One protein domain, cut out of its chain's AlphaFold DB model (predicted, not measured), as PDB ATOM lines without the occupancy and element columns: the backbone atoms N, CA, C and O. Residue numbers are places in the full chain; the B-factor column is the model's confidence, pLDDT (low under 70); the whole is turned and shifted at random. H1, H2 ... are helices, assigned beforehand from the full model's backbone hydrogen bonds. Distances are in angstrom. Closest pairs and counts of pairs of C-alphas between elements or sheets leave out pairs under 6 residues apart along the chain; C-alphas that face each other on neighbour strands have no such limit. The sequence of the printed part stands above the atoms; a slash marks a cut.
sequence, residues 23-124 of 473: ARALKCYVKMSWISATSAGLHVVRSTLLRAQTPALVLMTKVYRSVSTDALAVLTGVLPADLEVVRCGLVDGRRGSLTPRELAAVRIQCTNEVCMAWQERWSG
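Overview. This is residues 23 to 124 of the 473 residues of the protein "Retrovirus-related Pol polyprotein from type-1 retrotransposable element R1 2" of Eumeta variegata (UniProt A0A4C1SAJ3). A long helical hairpin, H5 and H6, runs along the domain; H1 crosses H5 and short H2 packs on it, both apart from H6. Toward one end, H3 meets the first residues of H5, and H4 packs on H3. The printed part has 102 residues with six named helices, H1 to H6 in order, and no named strand: all helix. It is compact, with a radius of gyration of the C-alphas of 14.1 A, but elongated, spanning 46 by 26 by 22 A.

Arrangement. H1, residues 23 to 34, touches the hub H5, residues 81 to 97, with residues 29 to 34 alone, at a steep tilt of 65 degrees, the same way; the closest C-alphas, of Ser 33 and Gly 89, are 4.8 A apart. H2, residues 37 to 40, touches H5, the closest C-alphas being Ala 37 and Val 86, 5.0 A. H3, residues 43 to 61, has a kink of 38 degrees near residue 55; its residues 45 to 53 alone touch H5, the closest C-alphas being Arg 46 and Asp 82, 5.4 A. H4, residues 69 to 76, touches H3 at a tilt of 38 degrees, only just steep, the closest C-alphas being Thr 54 and Thr 69, 5.7 A. H6, residues 100 to 122, forms a helical hairpin with H5, a shallow tilt of 25 degrees, opposite ways; the closest C-alphas, Arg 87 and Cys 110, are 5.7 A apart. Every O i to N i+4 pair is within hydrogen-bond range in H4 and H6, against 7 of 8 in H1, 13 of 15 in H3 and 10 of 13 in H5; H2 is too short for one.

Along the chain. H1 begins at C-alpha 23 (-3.732, 36.539, 24.682) and H6 ends at C-alpha 122 (0.885, 38.130, 48.708). From first to last C-alpha, H3 is 25.6 A, H5 26.3 A and H6 32.1 A long.

Size, cuts and confidence. The two farthest C-alphas, Tyr 64 and Ser 97, are 45.6 A apart. The printed part has no cut and no long link. Mean pLDDT of the printed part is 84.4; 18 residues are under 70, among them residues 28 to 41.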
ATOM      1  N   ALA A  23      -3.502  37.749  25.470       66.25
ATOM      2  CA  ALA A  23      -3.732  36.539  24.682       66.25
ATOM      3  C   ALA A  23      -2.445  35.982  24.046       66.25
ATOM      4  O   ALA A  23      -2.256  34.765  24.005       66.25
ATOM      5  N   ARG A  24      -1.546  36.846  23.557       71.56
ATOM      6  CA  ARG A  24      -0.223  36.457  23.036       71.56
ATOM      7  C   ARG A  24       0.658  35.916  24.155       71.56
ATOM      8  O   ARG A  24       1.253  34.856  23.983       71.56
ATOM      9  N   ALA A  25       0.670  36.582  25.309       65.31
ATOM     10  CA  ALA A  25       1.355  36.107  26.502       65.31
ATOM     11  C   ALA A  25       0.798  34.744  26.941       65.31
ATOM     12  O   ALA A  25       1.577  33.812  27.114       65.31
ATOM     13  N   LEU A  26      -0.530  34.571  26.987       62.09
ATOM     14  CA  LEU A  26      -1.170  33.284  27.287       62.09
ATOM     15  C   LEU A  26      -0.748  32.189  26.307       62.09
ATOM     16  O   LEU A  26      -0.449  31.081  26.731       62.09
ATOM     17  N   LYS A  27      -0.687  32.473  24.998       71.25
ATOM     18  CA  LYS A  27      -0.209  31.500  23.999       71.25
ATOM     19  C   LYS A  27       1.248  31.106  24.237       71.25
ATOM     20  O   LYS A  27       1.582  29.932  24.087       71.25
ATOM     21  N   CYS A  28       2.105  32.057  24.614       68.62
ATOM     22  CA  CYS A  28       3.481  31.765  25.013       68.62
ATOM     23  C   CYS A  28       3.518  30.908  26.288       68.62
ATOM     24  O   CYS A  28       4.258  29.930  26.328       68.62
ATOM     25  N   TYR A  29       2.676  31.199  27.284       65.44
ATOM     26  CA  TYR A  29       2.592  30.419  28.522       65.44
ATOM     27  C   TYR A  29       2.025  29.014  28.312       65.44
ATOM     28  O   TYR A  29       2.543  28.074  28.900       65.44
ATOM     29  N   VAL A  30       1.035  28.837  27.433       65.31
ATOM     30  CA  VAL A  30       0.505  27.518  27.047       65.31
ATOM     31  C   VAL A  30       1.571  26.705  26.316       65.31
ATOM     32  O   VAL A  30       1.727  25.525  26.595       65.31
ATOM     33  N   LYS A  31       2.374  27.319  25.436       69.75
ATOM     34  CA  LYS A  31       3.541  26.626  24.862       69.75
ATOM     35  C   LYS A  31       4.566  26.257  25.933       69.75
ATOM     36  O   LYS A  31       5.179  25.209  25.834       69.75
ATOM     37  N   MET A  32       4.720  27.080  26.967       64.62
ATOM     38  CA  MET A  32       5.564  26.760  28.117       64.62
ATOM     39  C   MET A  32       4.897  25.823  29.133       64.62
ATOM     40  O   MET A  32       5.586  25.388  30.045       64.62
ATOM     41  N   SER A  33       3.621  25.439  28.991       60.88
ATOM     42  CA  SER A  33       2.956  24.539  29.949       60.88
ATOM     43  C   SER A  33       3.509  23.110  29.892       60.88
ATOM     44  O   SER A  33       3.395  22.367  30.869       60.88
ATOM     45  N   TRP A  34       4.187  22.744  28.791       63.09
ATOM     46  CA  TRP A  34       4.980  21.513  28.707       63.09
ATOM     47  C   TRP A  34       6.218  21.541  29.612       63.09
ATOM     48  O   TRP A  34       6.742  20.482  29.959       63.09
ATOM     49  N   ILE A  35       6.701  22.733  29.995       62.09
ATOM     50  CA  ILE A  35       7.779  22.910  30.967       62.09
ATOM     51  C   ILE A  35       7.050  22.666  32.274       62.09
ATOM     52  O   ILE A  35       6.283  23.519  32.712       62.09
ATOM     53  N   SER A  36       7.122  21.422  32.758       57.06
ATOM     54  CA  SER A  36       6.093  20.837  33.620       57.06
ATOM     55  C   SER A  36       5.657  21.790  34.733       57.06
ATOM     56  O   SER A  36       6.478  22.533  35.269       57.06
ATOM     57  N   ALA A  37       4.387  21.741  35.145       60.50
ATOM     58  CA  ALA A  37       3.900  22.497  36.306       60.50
ATOM     59  C   ALA A  37       4.826  22.356  37.541       60.50
ATOM     60  O   ALA A  37       4.947  23.276  38.345       60.50
ATOM     61  N   THR A  38       5.550  21.236  37.638       61.59
ATOM     62  CA  THR A  38       6.615  20.965  38.614       61.59
ATOM     63  C   THR A  38       7.814  21.922  38.528       61.59
ATOM     64  O   THR A  38       8.377  22.289  39.553       61.59
ATOM     65  N   SER A  39       8.208  22.356  37.332       64.94
ATOM     66  CA  SER A  39       9.344  23.257  37.090       64.94
ATOM     67  C   SER A  39       9.020  24.745  37.276       64.94
ATOM     68  O   SER A  39       9.910  25.518  37.627       64.94
ATOM     69  N   ALA A  40       7.754  25.157  37.140       60.50
ATOM     70  CA  ALA A  40       7.324  26.534  37.421       60.50
ATOM     71  C   ALA A  40       7.481  26.916  38.908       60.50
ATOM     72  O   ALA A  40       7.622  28.092  39.240       60.50
ATOM     73  N   GLY A  41       7.521  25.919  39.801       61.31
ATOM     74  CA  GLY A  41       7.846  26.100  41.217       61.31
ATOM     75  C   GLY A  41       9.329  26.382  41.497       61.31
ATOM     76  O   GLY A  41       9.667  26.799  42.605       61.31
ATOM     77  N   LEU A  42      10.223  26.192  40.516       75.62
ATOM     78  CA  LEU A  42      11.639  26.517  40.673       75.62
ATOM     79  C   LEU A  42      11.813  28.035  40.745       75.62
ATOM     80  O   LEU A  42      11.378  28.774  39.859       75.62
ATOM     81  N   HIS A  43      12.516  28.494  41.781       75.56
ATOM     82  CA  HIS A  43      12.741  29.916  42.046       75.56
ATOM     83  C   HIS A  43      13.270  30.673  40.813       75.56
ATOM     84  O   HIS A  43      12.784  31.752  40.494       75.56
ATOM     85  N   VAL A  44      14.206  30.073  40.064       81.00
ATOM     86  CA  VAL A  44      14.811  30.669  38.858       81.00
ATOM     87  C   VAL A  44      13.778  30.924  37.753       81.00
ATOM     88  O   VAL A  44      13.763  32.002  37.149       81.00
ATOM     89  N   VAL A  45      12.891  29.957  37.501       83.69
ATOM     90  CA  VAL A  45      11.840  30.062  36.476       83.69
ATOM     91  C   VAL A  45      10.831  31.126  36.892       83.69
ATOM     92  O   VAL A  45      10.557  32.051  36.126       83.69
ATOM     93  N   ARG A  46      10.371  31.073  38.147       87.44
ATOM     94  CA  ARG A  46       9.459  32.066  38.719       87.44
ATOM     95  C   ARG A  46      10.005  33.491  38.611       87.44
ATOM     96  O   ARG A  46       9.323  34.363  38.080       87.44
ATOM     97  N   SER A  47      11.232  33.744  39.071       84.19
ATOM     98  CA  SER A  47      11.835  35.084  39.012       84.19
ATOM     99  C   SER A  47      11.981  35.596  37.579       84.19
ATOM    100  O   SER A  47      11.923  36.800  37.344       84.19
ATOM    101  N   THR A  48      12.184  34.710  36.607       89.62
ATOM    102  CA  THR A  48      12.294  35.089  35.192       89.62
ATOM    103  C   THR A  48      10.931  35.460  34.607       89.62
ATOM    104  O   THR A  48      10.815  36.508  33.973       89.62
ATOM    105  N   LEU A  49       9.886  34.681  34.900       90.81
ATOM    106  CA  LEU A  49       8.511  34.972  34.476       90.81
ATOM    107  C   LEU A  49       7.996  36.297  35.059       90.81
ATOM    108  O   LEU A  49       7.469  37.133  34.329       90.81
ATOM    109  N   LEU A  50       8.211  36.530  36.357       89.69
ATOM    110  CA  LEU A  50       7.794  37.770  37.022       89.69
ATOM    111  C   LEU A  50       8.547  38.997  36.484       89.69
ATOM    112  O   LEU A  50       7.935  40.033  36.207       89.69
ATOM    113  N   ARG A  51       9.862  38.883  36.252       90.00
ATOM    114  CA  ARG A  51      10.646  39.960  35.621       90.00
ATOM    115  C   ARG A  51      10.147  40.276  34.212       90.00
ATOM    116  O   ARG A  51      10.035  41.451  33.878       90.00
ATOM    117  N   ALA A  52       9.788  39.263  33.423       91.94
ATOM    118  CA  ALA A  52       9.224  39.459  32.088       91.94
ATOM    119  C   ALA A  52       7.833  40.126  32.117       91.94
ATOM    120  O   ALA A  52       7.515  40.922  31.237       91.94
ATOM    121  N   GLN A  53       7.016  39.846  33.138       93.94
ATOM    122  CA  GLN A  53       5.688  40.445  33.306       93.94
ATOM    123  C   GLN A  53       5.750  41.914  33.769       93.94
ATOM    124  O   GLN A  53       4.905  42.724  33.388       93.94
ATOM    125  N   THR A  54       6.760  42.273  34.567       93.94
ATOM    126  CA  THR A  54       6.852  43.568  35.268       93.94
ATOM    127  C   THR A  54       6.707  44.799  34.355       93.94
ATOM    128  O   THR A  54       5.887  45.655  34.689       93.94
ATOM    129  N   PRO A  55       7.398  44.921  33.200       95.50
ATOM    130  CA  PRO A  55       7.272  46.100  32.337       95.50
ATOM    131  C   PRO A  55       5.842  46.354  31.849       95.50
ATOM    132  O   PRO A  55       5.407  47.503  31.805       95.50
ATOM    133  N   ALA A  56       5.096  45.291  31.529       92.12
ATOM    134  CA  ALA A  56       3.708  45.407  31.096       92.12
ATOM    135  C   ALA A  56       2.808  45.900  32.237       92.12
ATOM    136  O   ALA A  56       1.980  46.783  32.029       92.12
ATOM    137  N   LEU A  57       3.004  45.392  33.458       92.88
ATOM    138  CA  LEU A  57       2.203  45.821  34.607       92.88
ATOM    139  C   LEU A  57       2.521  47.261  35.036       92.88
ATOM    140  O   LEU A  57       1.608  48.015  35.372       92.88
ATOM    141  N   VAL A  58       3.796  47.669  34.985       94.19
ATOM    142  CA  VAL A  58       4.205  49.067  35.210       94.19
ATOM    143  C   VAL A  58       3.548  49.981  34.177       94.19
ATOM    144  O   VAL A  58       3.006  51.020  34.540       94.19
ATOM    145  N   LEU A  59       3.528  49.579  32.901       93.50
ATOM    146  CA  LEU A  59       2.871  50.344  31.840       93.50
ATOM    147  C   LEU A  59       1.358  50.482  32.078       93.50
ATOM    148  O   LEU A  59       0.809  51.566  31.899       93.50
ATOM    149  N   MET A  60       0.694  49.404  32.506       89.06
ATOM    150  CA  MET A  60      -0.748  49.400  32.786       89.06
ATOM    151  C   MET A  60      -1.126  50.284  33.983       89.06
ATOM    152  O   MET A  60      -2.159  50.945  33.948       89.06
ATOM    153  N   THR A  61      -0.307  50.294  35.036       90.94
ATOM    154  CA  THR A  61      -0.618  50.980  36.307       90.94
ATOM    155  C   THR A  61      -0.023  52.380  36.419       90.94
ATOM    156  O   THR A  61      -0.484  53.165  37.243       90.94
ATOM    157  N   LYS A  62       0.992  52.703  35.606       93.50
ATOM    158  CA  LYS A  62       1.774  53.951  35.665       93.50
ATOM    159  C   LYS A  62       2.451  54.213  37.020       93.50
ATOM    160  O   LYS A  62       2.714  55.364  37.359       93.50
ATOM    161  N   VAL A  63       2.744  53.173  37.801       89.62
ATOM    162  CA  VAL A  63       3.462  53.322  39.081       89.62
ATOM    163  C   VAL A  63       4.982  53.285  38.894       89.62
ATOM    164  O   VAL A  63       5.497  52.932  37.833       89.62
ATOM    165  N   TYR A  64       5.722  53.639  39.946       88.69
ATOM    166  CA  TYR A  64       7.183  53.588  39.954       88.69
ATOM    167  C   TYR A  64       7.723  52.171  39.716       88.69
ATOM    168  O   TYR A  64       7.150  51.177  40.160       88.69
ATOM    169  N   ARG A  65       8.900  52.076  39.083       86.06
ATOM    170  CA  ARG A  65       9.586  50.792  38.831       86.06
ATOM    171  C   ARG A  65      10.030  50.062  40.106       86.06
ATOM    172  O   ARG A  65      10.372  48.890  40.029       86.06
ATOM    173  N   SER A  66      10.037  50.743  41.254       84.31
ATOM    174  CA  SER A  66      10.352  50.170  42.568       84.31
ATOM    175  C   SER A  66       9.190  49.393  43.197       84.31
ATOM    176  O   SER A  66       9.389  48.723  44.209       84.31
ATOM    177  N   VAL A  67       7.982  49.463  42.627       82.00
ATOM    178  CA  VAL A  67       6.837  48.687  43.115       82.00
ATOM    179  C   VAL A  67       7.078  47.201  42.847       82.00
ATOM    180  O   VAL A  67       7.497  46.811  41.757       82.00
ATOM    181  N   SER A  68       6.814  46.354  43.846       87.00
ATOM    182  CA  SER A  68       7.016  44.911  43.708       87.00
ATOM    183  C   SER A  68       6.119  44.324  42.614       87.00
ATOM    184  O   SER A  68       4.967  44.726  42.442       87.00
ATOM    185  N   THR A  69       6.625  43.329  41.881       88.25
ATOM    186  CA  THR A  69       5.852  42.669  40.816       88.25
ATOM    187  C   THR A  69       4.560  42.044  41.339       88.25
ATOM    188  O   THR A  69       3.529  42.128  40.678       88.25
ATOM    189  N   ASP A  70       4.592  41.464  42.542       85.81
ATOM    190  CA  ASP A  70       3.390  40.903  43.159       85.81
ATOM    191  C   ASP A  70       2.351  42.006  43.462       85.81
ATOM    192  O   ASP A  70       1.162  41.787  43.250       85.81
ATOM    193  N   ALA A  71       2.775  43.217  43.860       85.75
ATOM    194  CA  ALA A  71       1.864  44.347  44.085       85.75
ATOM    195  C   ALA A  71       1.264  44.863  42.776       85.75
ATOM    196  O   ALA A  71       0.073  45.153  42.705       85.75
ATOM    197  N   LEU A  72       2.076  44.932  41.721       89.75
ATOM    198  CA  LEU A  72       1.622  45.288  40.381       89.75
ATOM    199  C   LEU A  72       0.549  44.319  39.864       89.75
ATOM    200  O   LEU A  72      -0.442  44.750  39.274       89.75
ATOM    201  N   ALA A  73       0.723  43.019  40.104       90.06
ATOM    202  CA  ALA A  73      -0.258  41.999  39.749       90.06
ATOM    203  C   ALA A  73      -1.593  42.232  40.486       90.06
ATOM    204  O   ALA A  73      -2.658  42.187  39.870       90.06
ATOM    205  N   VAL A  74      -1.540  42.595  41.776       86.75
ATOM    206  CA  VAL A  74      -2.738  42.931  42.567       86.75
ATOM    207  C   VAL A  74      -3.426  44.177  42.010       86.75
ATOM    208  O   VAL A  74      -4.626  44.145  41.753       86.75
ATOM    209  N   LEU A  75      -2.671  45.252  41.761       84.62
ATOM    210  CA  LEU A  75      -3.208  46.518  41.246       84.62
ATOM    211  C   LEU A  75      -3.841  46.384  39.854       84.62
ATOM    212  O   LEU A  75      -4.775  47.112  39.531       84.62
ATOM    213  N   THR A  76      -3.339  45.467  39.026       89.19
ATOM    214  CA  THR A  76      -3.866  45.216  37.673       89.19
ATOM    215  C   THR A  76      -4.986  44.180  37.626       89.19
ATOM    216  O   THR A  76      -5.619  44.037  36.581       89.19
ATOM    217  N   GLY A  77      -5.228  43.438  38.713       87.69
ATOM    218  CA  GLY A  77      -6.144  42.295  38.707       87.69
ATOM    219  C   GLY A  77      -5.679  41.153  37.794       87.69
ATOM    220  O   GLY A  77      -6.502  40.385  37.297       87.69
ATOM    221  N   VAL A  78      -4.371  41.053  37.534       91.75
ATOM    222  CA  VAL A  78      -3.774  40.027  36.669       91.75
ATOM    223  C   VAL A  78      -3.039  39.012  37.536       91.75
ATOM    224  O   VAL A  78      -2.263  39.382  38.411       91.75
ATOM    225  N   LEU A  79      -3.243  37.720  37.274       91.12
ATOM    226  CA  LEU A  79      -2.527  36.661  37.982       91.12
ATOM    227  C   LEU A  79      -1.009  36.752  37.693       91.12
ATOM    228  O   LEU A  79      -0.618  36.991  36.542       91.12
ATOM    229  N   PRO A  80      -0.130  36.540  38.690       94.06
ATOM    230  CA  PRO A  80       1.303  36.436  38.448       94.06
ATOM    231  C   PRO A  80       1.621  35.373  37.390       94.06
ATOM    232  O   PRO A  80       1.051  34.280  37.399       94.06
ATOM    233  N   ALA A  81       2.534  35.694  36.473       93.19
ATOM    234  CA  ALA A  81       2.821  34.876  35.294       93.19
ATOM    235  C   ALA A  81       3.214  33.426  35.630       93.19
ATOM    236  O   ALA A  81       2.846  32.503  34.909       93.19
ATOM    237  N   ASP A  82       3.927  33.204  36.733       92.88
ATOM    238  CA  ASP A  82       4.300  31.861  37.179       92.88
ATOM    239  C   ASP A  82       3.089  31.031  37.625       92.88
ATOM    240  O   ASP A  82       2.991  29.850  37.294       92.88
ATOM    241  N   LEU A  83       2.129  31.653  38.308       92.75
ATOM    242  CA  LEU A  83       0.891  30.996  38.725       92.75
ATOM    243  C   LEU A  83      -0.047  30.738  37.543       92.75
ATOM    244  O   LEU A  83      -0.739  29.723  37.521       92.75
ATOM    245  N   GLU A  84      -0.021  31.598  36.526       92.88
ATOM    246  CA  GLU A  84      -0.751  31.379  35.277       92.88
ATOM    247  C   GLU A  84      -0.204  30.173  34.499       92.88
ATOM    248  O   GLU A  84      -0.985  29.370  33.982       92.88
ATOM    249  N   VAL A  85       1.121  29.977  34.485       91.19
ATOM    250  CA  VAL A  85       1.752  28.773  33.914       91.19
ATOM    251  C   VAL A  85       1.336  27.520  34.690       91.19
ATOM    252  O   VAL A  85       0.948  26.528  34.071       91.19
ATOM    253  N   VAL A  86       1.337  27.567  36.030       90.88
ATOM    254  CA  VAL A  86       0.858  26.454  36.875       90.88
ATOM    255  C   VAL A  86      -0.604  26.127  36.568       90.88
ATOM    256  O   VAL A  86      -0.936  24.966  36.318       90.88
ATOM    257  N   ARG A  87      -1.476  27.142  36.512       93.88
ATOM    258  CA  ARG A  87      -2.898  26.993  36.175       93.88
ATOM    259  C   ARG A  87      -3.085  26.330  34.811       93.88
ATOM    260  O   ARG A  87      -3.865  25.385  34.694       93.88
ATOM    261  N   CYS A  88      -2.361  26.797  33.791       91.38
ATOM    262  CA  CYS A  88      -2.407  26.224  32.446       91.38
ATOM    263  C   CYS A  88      -1.955  24.758  32.441       91.38
ATOM    264  O   CYS A  88      -2.666  23.913  31.902       91.38
ATOM    265  N   GLY A  89      -0.837  24.441  33.100       89.88
ATOM    266  CA  GLY A  89      -0.319  23.075  33.193       89.88
ATOM    267  C   GLY A  89      -1.288  22.102  33.875       89.88
ATOM    268  O   GLY A  89      -1.485  20.988  33.390       89.88
ATOM    269  N   LEU A  90      -1.954  22.530  34.957       90.44
ATOM    270  CA  LEU A  90      -2.969  21.723  35.649       90.44
ATOM    271  C   LEU A  90      -4.195  21.441  34.769       90.44
ATOM    272  O   LEU A  90      -4.709  20.321  34.762       90.44
ATOM    273  N   VAL A  91      -4.659  22.444  34.016       92.31
ATOM    274  CA  VAL A  91      -5.806  22.308  33.106       92.31
ATOM    275  C   VAL A  91      -5.454  21.421  31.910       92.31
ATOM    276  O   VAL A  91      -6.234  20.535  31.556       92.31
ATOM    277  N   ASP A  92      -4.289  21.626  31.293       89.69
ATOM    278  CA  ASP A  92      -3.870  20.871  30.111       89.69
ATOM    279  C   ASP A  92      -3.575  19.404  30.439       89.69
ATOM    280  O   ASP A  92      -3.978  18.524  29.676       89.69
ATOM    281  N   GLY A  93      -3.003  19.115  31.613       89.81
ATOM    282  CA  GLY A  93      -2.780  17.741  32.077       89.81
ATOM    283  C   GLY A  93      -4.064  16.915  32.239       89.81
ATOM    284  O   GLY A  93      -4.016  15.690  32.170       89.81
ATOM    285  N   ARG A  94      -5.224  17.567  32.411       91.19
ATOM    286  CA  ARG A  94      -6.537  16.909  32.547       91.19
ATOM    287  C   ARG A  94      -7.379  16.954  31.265       91.19
ATOM    288  O   ARG A  94      -8.450  16.357  31.216       91.19
ATOM    289  N   ARG A  95      -6.925  17.650  30.217       90.44
ATOM    290  CA  ARG A  95      -7.725  17.927  29.011       90.44
ATOM    291  C   ARG A  95      -8.119  16.671  28.232       90.44
ATOM    292  O   ARG A  95      -9.222  16.622  27.701       90.44
ATOM    293  N   GLY A  96      -7.233  15.678  28.147       90.06
ATOM    294  CA  GLY A  96      -7.411  14.519  27.262       90.06
ATOM    295  C   GLY A  96      -8.581  13.593  27.614       90.06
ATOM    296  O   GLY A  96      -9.004  12.820  26.763       90.06
ATOM    297  N   SER A  97      -9.111  13.661  28.839       87.38
ATOM    298  CA  SER A  97     -10.124  12.723  29.343       87.38
ATOM    299  C   SER A  97     -11.451  13.372  29.735       87.38
ATOM    300  O   SER A  97     -12.315  12.677  30.259       87.38
ATOM    301  N   LEU A  98     -11.602  14.687  29.552       95.75
ATOM    302  CA  LEU A  98     -12.719  15.450  30.108       95.75
ATOM    303  C   LEU A  98     -13.601  16.058  29.023       95.75
ATOM    304  O   LEU A  98     -13.128  16.582  28.013       95.75
ATOM    305  N   THR A  99     -14.904  16.057  29.280       96.50
ATOM    306  CA  THR A  99     -15.881  16.806  28.491       96.50
ATOM    307  C   THR A  99     -15.647  18.319  28.624       96.50
ATOM    308  O   THR A  99     -15.067  18.784  29.610       96.50
ATOM    309  N   PRO A 100     -16.149  19.146  27.687       95.69
ATOM    310  CA  PRO A 100     -16.024  20.603  27.784       95.69
ATOM    311  C   PRO A 100     -16.574  21.195  29.091       95.69
ATOM    312  O   PRO A 100     -16.017  22.161  29.616       95.69
ATOM    313  N   ARG A 101     -17.646  20.607  29.642       95.31
ATOM    314  CA  ARG A 101     -18.256  21.045  30.907       95.31
ATOM    315  C   ARG A 101     -17.367  20.720  32.106       95.31
ATOM    316  O   ARG A 101     -17.174  21.574  32.966       95.31
ATOM    317  N   GLU A 102     -16.798  19.520  32.146       96.44
ATOM    318  CA  GLU A 102     -15.841  19.133  33.187       96.44
ATOM    319  C   GLU A 102     -14.559  19.962  33.096       96.44
ATOM    320  O   GLU A 102     -14.049  20.422  34.112       96.44
ATOM    321  N   LEU A 103     -14.077  20.245  31.883       94.69
ATOM    322  CA  LEU A 103     -12.914  21.103  31.680       94.69
ATOM    323  C   LEU A 103     -13.163  22.535  32.179       94.69
ATOM    324  O   LEU A 103     -12.260  23.156  32.739       94.69
ATOM    325  N   ALA A 104     -14.377  23.068  32.008       94.19
ATOM    326  CA  ALA A 104     -14.758  24.359  32.577       94.19
ATOM    327  C   ALA A 104     -14.745  24.332  34.116       94.19
ATOM    328  O   ALA A 104     -14.204  25.249  34.732       94.19
ATOM    329  N   ALA A 105     -15.256  23.260  34.732       94.56
ATOM    330  CA  ALA A 105     -15.194  23.076  36.182       94.56
ATOM    331  C   ALA A 105     -13.743  22.979  36.688       94.56
ATOM    332  O   ALA A 105     -13.384  23.655  37.651       94.56
ATOM    333  N   VAL A 106     -12.881  22.232  35.989       94.38
ATOM    334  CA  VAL A 106     -11.443  22.150  36.292       94.38
ATOM    335  C   VAL A 106     -10.770  23.514  36.177       94.38
ATOM    336  O   VAL A 106      -9.970  23.861  37.036       94.38
ATOM    337  N   ARG A 107     -11.100  24.325  35.164       94.06
ATOM    338  CA  ARG A 107     -10.558  25.689  35.052       94.06
ATOM    339  C   ARG A 107     -10.929  26.542  36.256       94.06
ATOM    340  O   ARG A 107     -10.051  27.212  36.779       94.06
ATOM    341  N   ILE A 108     -12.189  26.506  36.692       92.00
ATOM    342  CA  ILE A 108     -12.649  27.252  37.872       92.00
ATOM    343  C   ILE A 108     -11.904  26.772  39.120       92.00
ATOM    344  O   ILE A 108     -11.368  27.590  39.863       92.00
ATOM    345  N   GLN A 109     -11.810  25.455  39.315       92.25
ATOM    346  CA  GLN A 109     -11.082  24.866  40.435       92.25
ATOM    347  C   GLN A 109      -9.610  25.297  40.444       92.25
ATOM    348  O   GLN A 109      -9.139  25.826  41.445       92.25
ATOM    349  N   CYS A 110      -8.895  25.128  39.329       93.12
ATOM    350  CA  CYS A 110      -7.489  25.507  39.231       93.12
ATOM    351  C   CYS A 110      -7.292  27.012  39.422       93.12
ATOM    352  O   CYS A 110      -6.318  27.398  40.055       93.12
ATOM    353  N   THR A 111      -8.201  27.857  38.916       92.12
ATOM    354  CA  THR A 111      -8.183  29.303  39.184       92.12
ATOM    355  C   THR A 111      -8.299  29.582  40.681       92.12
ATOM    356  O   THR A 111      -7.498  30.342  41.210       92.12
ATOM    357  N   ASN A 112      -9.237  28.944  41.385       86.06
ATOM    358  CA  ASN A 112      -9.379  29.118  42.832       86.06
ATOM    359  C   ASN A 112      -8.120  28.658  43.582       86.06
ATOM    360  O   ASN A 112      -7.635  29.376  44.451       86.06
ATOM    361  N   GLU A 113      -7.553  27.508  43.213       89.00
ATOM    362  CA  GLU A 113      -6.315  26.983  43.805       89.00
ATOM    363  C   GLU A 113      -5.137  27.957  43.625       89.00
ATOM    364  O   GLU A 113      -4.461  28.294  44.600       89.00
ATOM    365  N   VAL A 114      -4.905  28.473  42.409       91.69
ATOM    366  CA  VAL A 114      -3.805  29.426  42.170       91.69
ATOM    367  C   VAL A 114      -4.070  30.802  42.769       91.69
ATOM    368  O   VAL A 114      -3.124  31.437  43.225       91.69
ATOM    369  N   CYS A 115      -5.324  31.258  42.833       86.88
ATOM    370  CA  CYS A 115      -5.686  32.484  43.542       86.88
ATOM    371  C   CYS A 115      -5.419  32.351  45.043       86.88
ATOM    372  O   CYS A 115      -4.893  33.282  45.640       86.88
ATOM    373  N   MET A 116      -5.702  31.196  45.649       82.44
ATOM    374  CA  MET A 116      -5.367  30.942  47.052       82.44
ATOM    375  C   MET A 116      -3.853  30.893  47.277       82.44
ATOM    376  O   MET A 116      -3.364  31.504  48.223       82.44
ATOM    377  N   ALA A 117      -3.096  30.248  46.385       86.81
ATOM    378  CA  ALA A 117      -1.633  30.248  46.446       86.81
ATOM    379  C   ALA A 117      -1.045  31.659  46.256       86.81
ATOM    380  O   ALA A 117      -0.072  32.037  46.914       86.81
ATOM    381  N   TRP A 118      -1.641  32.460  45.369       88.56
ATOM    382  CA  TRP A 118      -1.280  33.862  45.205       88.56
ATOM    383  C   TRP A 118      -1.605  34.667  46.456       88.56
ATOM    384  O   TRP A 118      -0.753  35.410  46.929       88.56
ATOM    385  N   GLN A 119      -2.794  34.477  47.028       82.19
ATOM    386  CA  GLN A 119      -3.209  35.130  48.258       82.19
ATOM    387  C   GLN A 119      -2.263  34.771  49.399       82.19
ATOM    388  O   GLN A 119      -1.861  35.664  50.128       82.19
ATOM    389  N   GLU A 120      -1.862  33.512  49.550       80.62
ATOM    390  CA  GLU A 120      -0.899  33.084  50.569       80.62
ATOM    391  C   GLU A 120       0.480  33.723  50.360       80.62
ATOM    392  O   GLU A 120       1.133  34.141  51.316       80.62
ATOM    393  N   ARG A 121       0.911  33.844  49.101       82.00
ATOM    394  CA  ARG A 121       2.165  34.502  48.722       82.00
ATOM    395  C   ARG A 121       2.132  36.004  49.002       82.00
ATOM    396  O   ARG A 121       3.064  36.517  49.615       82.00
ATOM    397  N   TRP A 122       1.088  36.690  48.546       73.44
ATOM    398  CA  TRP A 122       0.885  38.130  48.708       73.44
ATOM    399  C   TRP A 122       0.664  38.495  50.172       73.44
ATOM    400  O   TRP A 122       1.334  39.362  50.723       73.44
ATOM    401  N   SER A 123      -0.209  37.739  50.831       67.19
ATOM    402  CA  SER A 123      -0.437  37.804  52.274       67.19
ATOM    403  C   SER A 123       0.681  37.128  53.049       67.19
ATOM    404  O   SER A 123       0.465  36.825  54.218       67.19
ATOM    405  N   GLY A 124       1.836  36.859  52.420       70.25
ATOM    406  CA  GLY A 124       3.008  36.292  53.059       70.25
ATOM    407  C   GLY A 124       3.275  37.106  54.308       70.25
ATOM    408  O   GLY A 124       3.764  38.231  54.242       70.25
TER     409      GLY A 124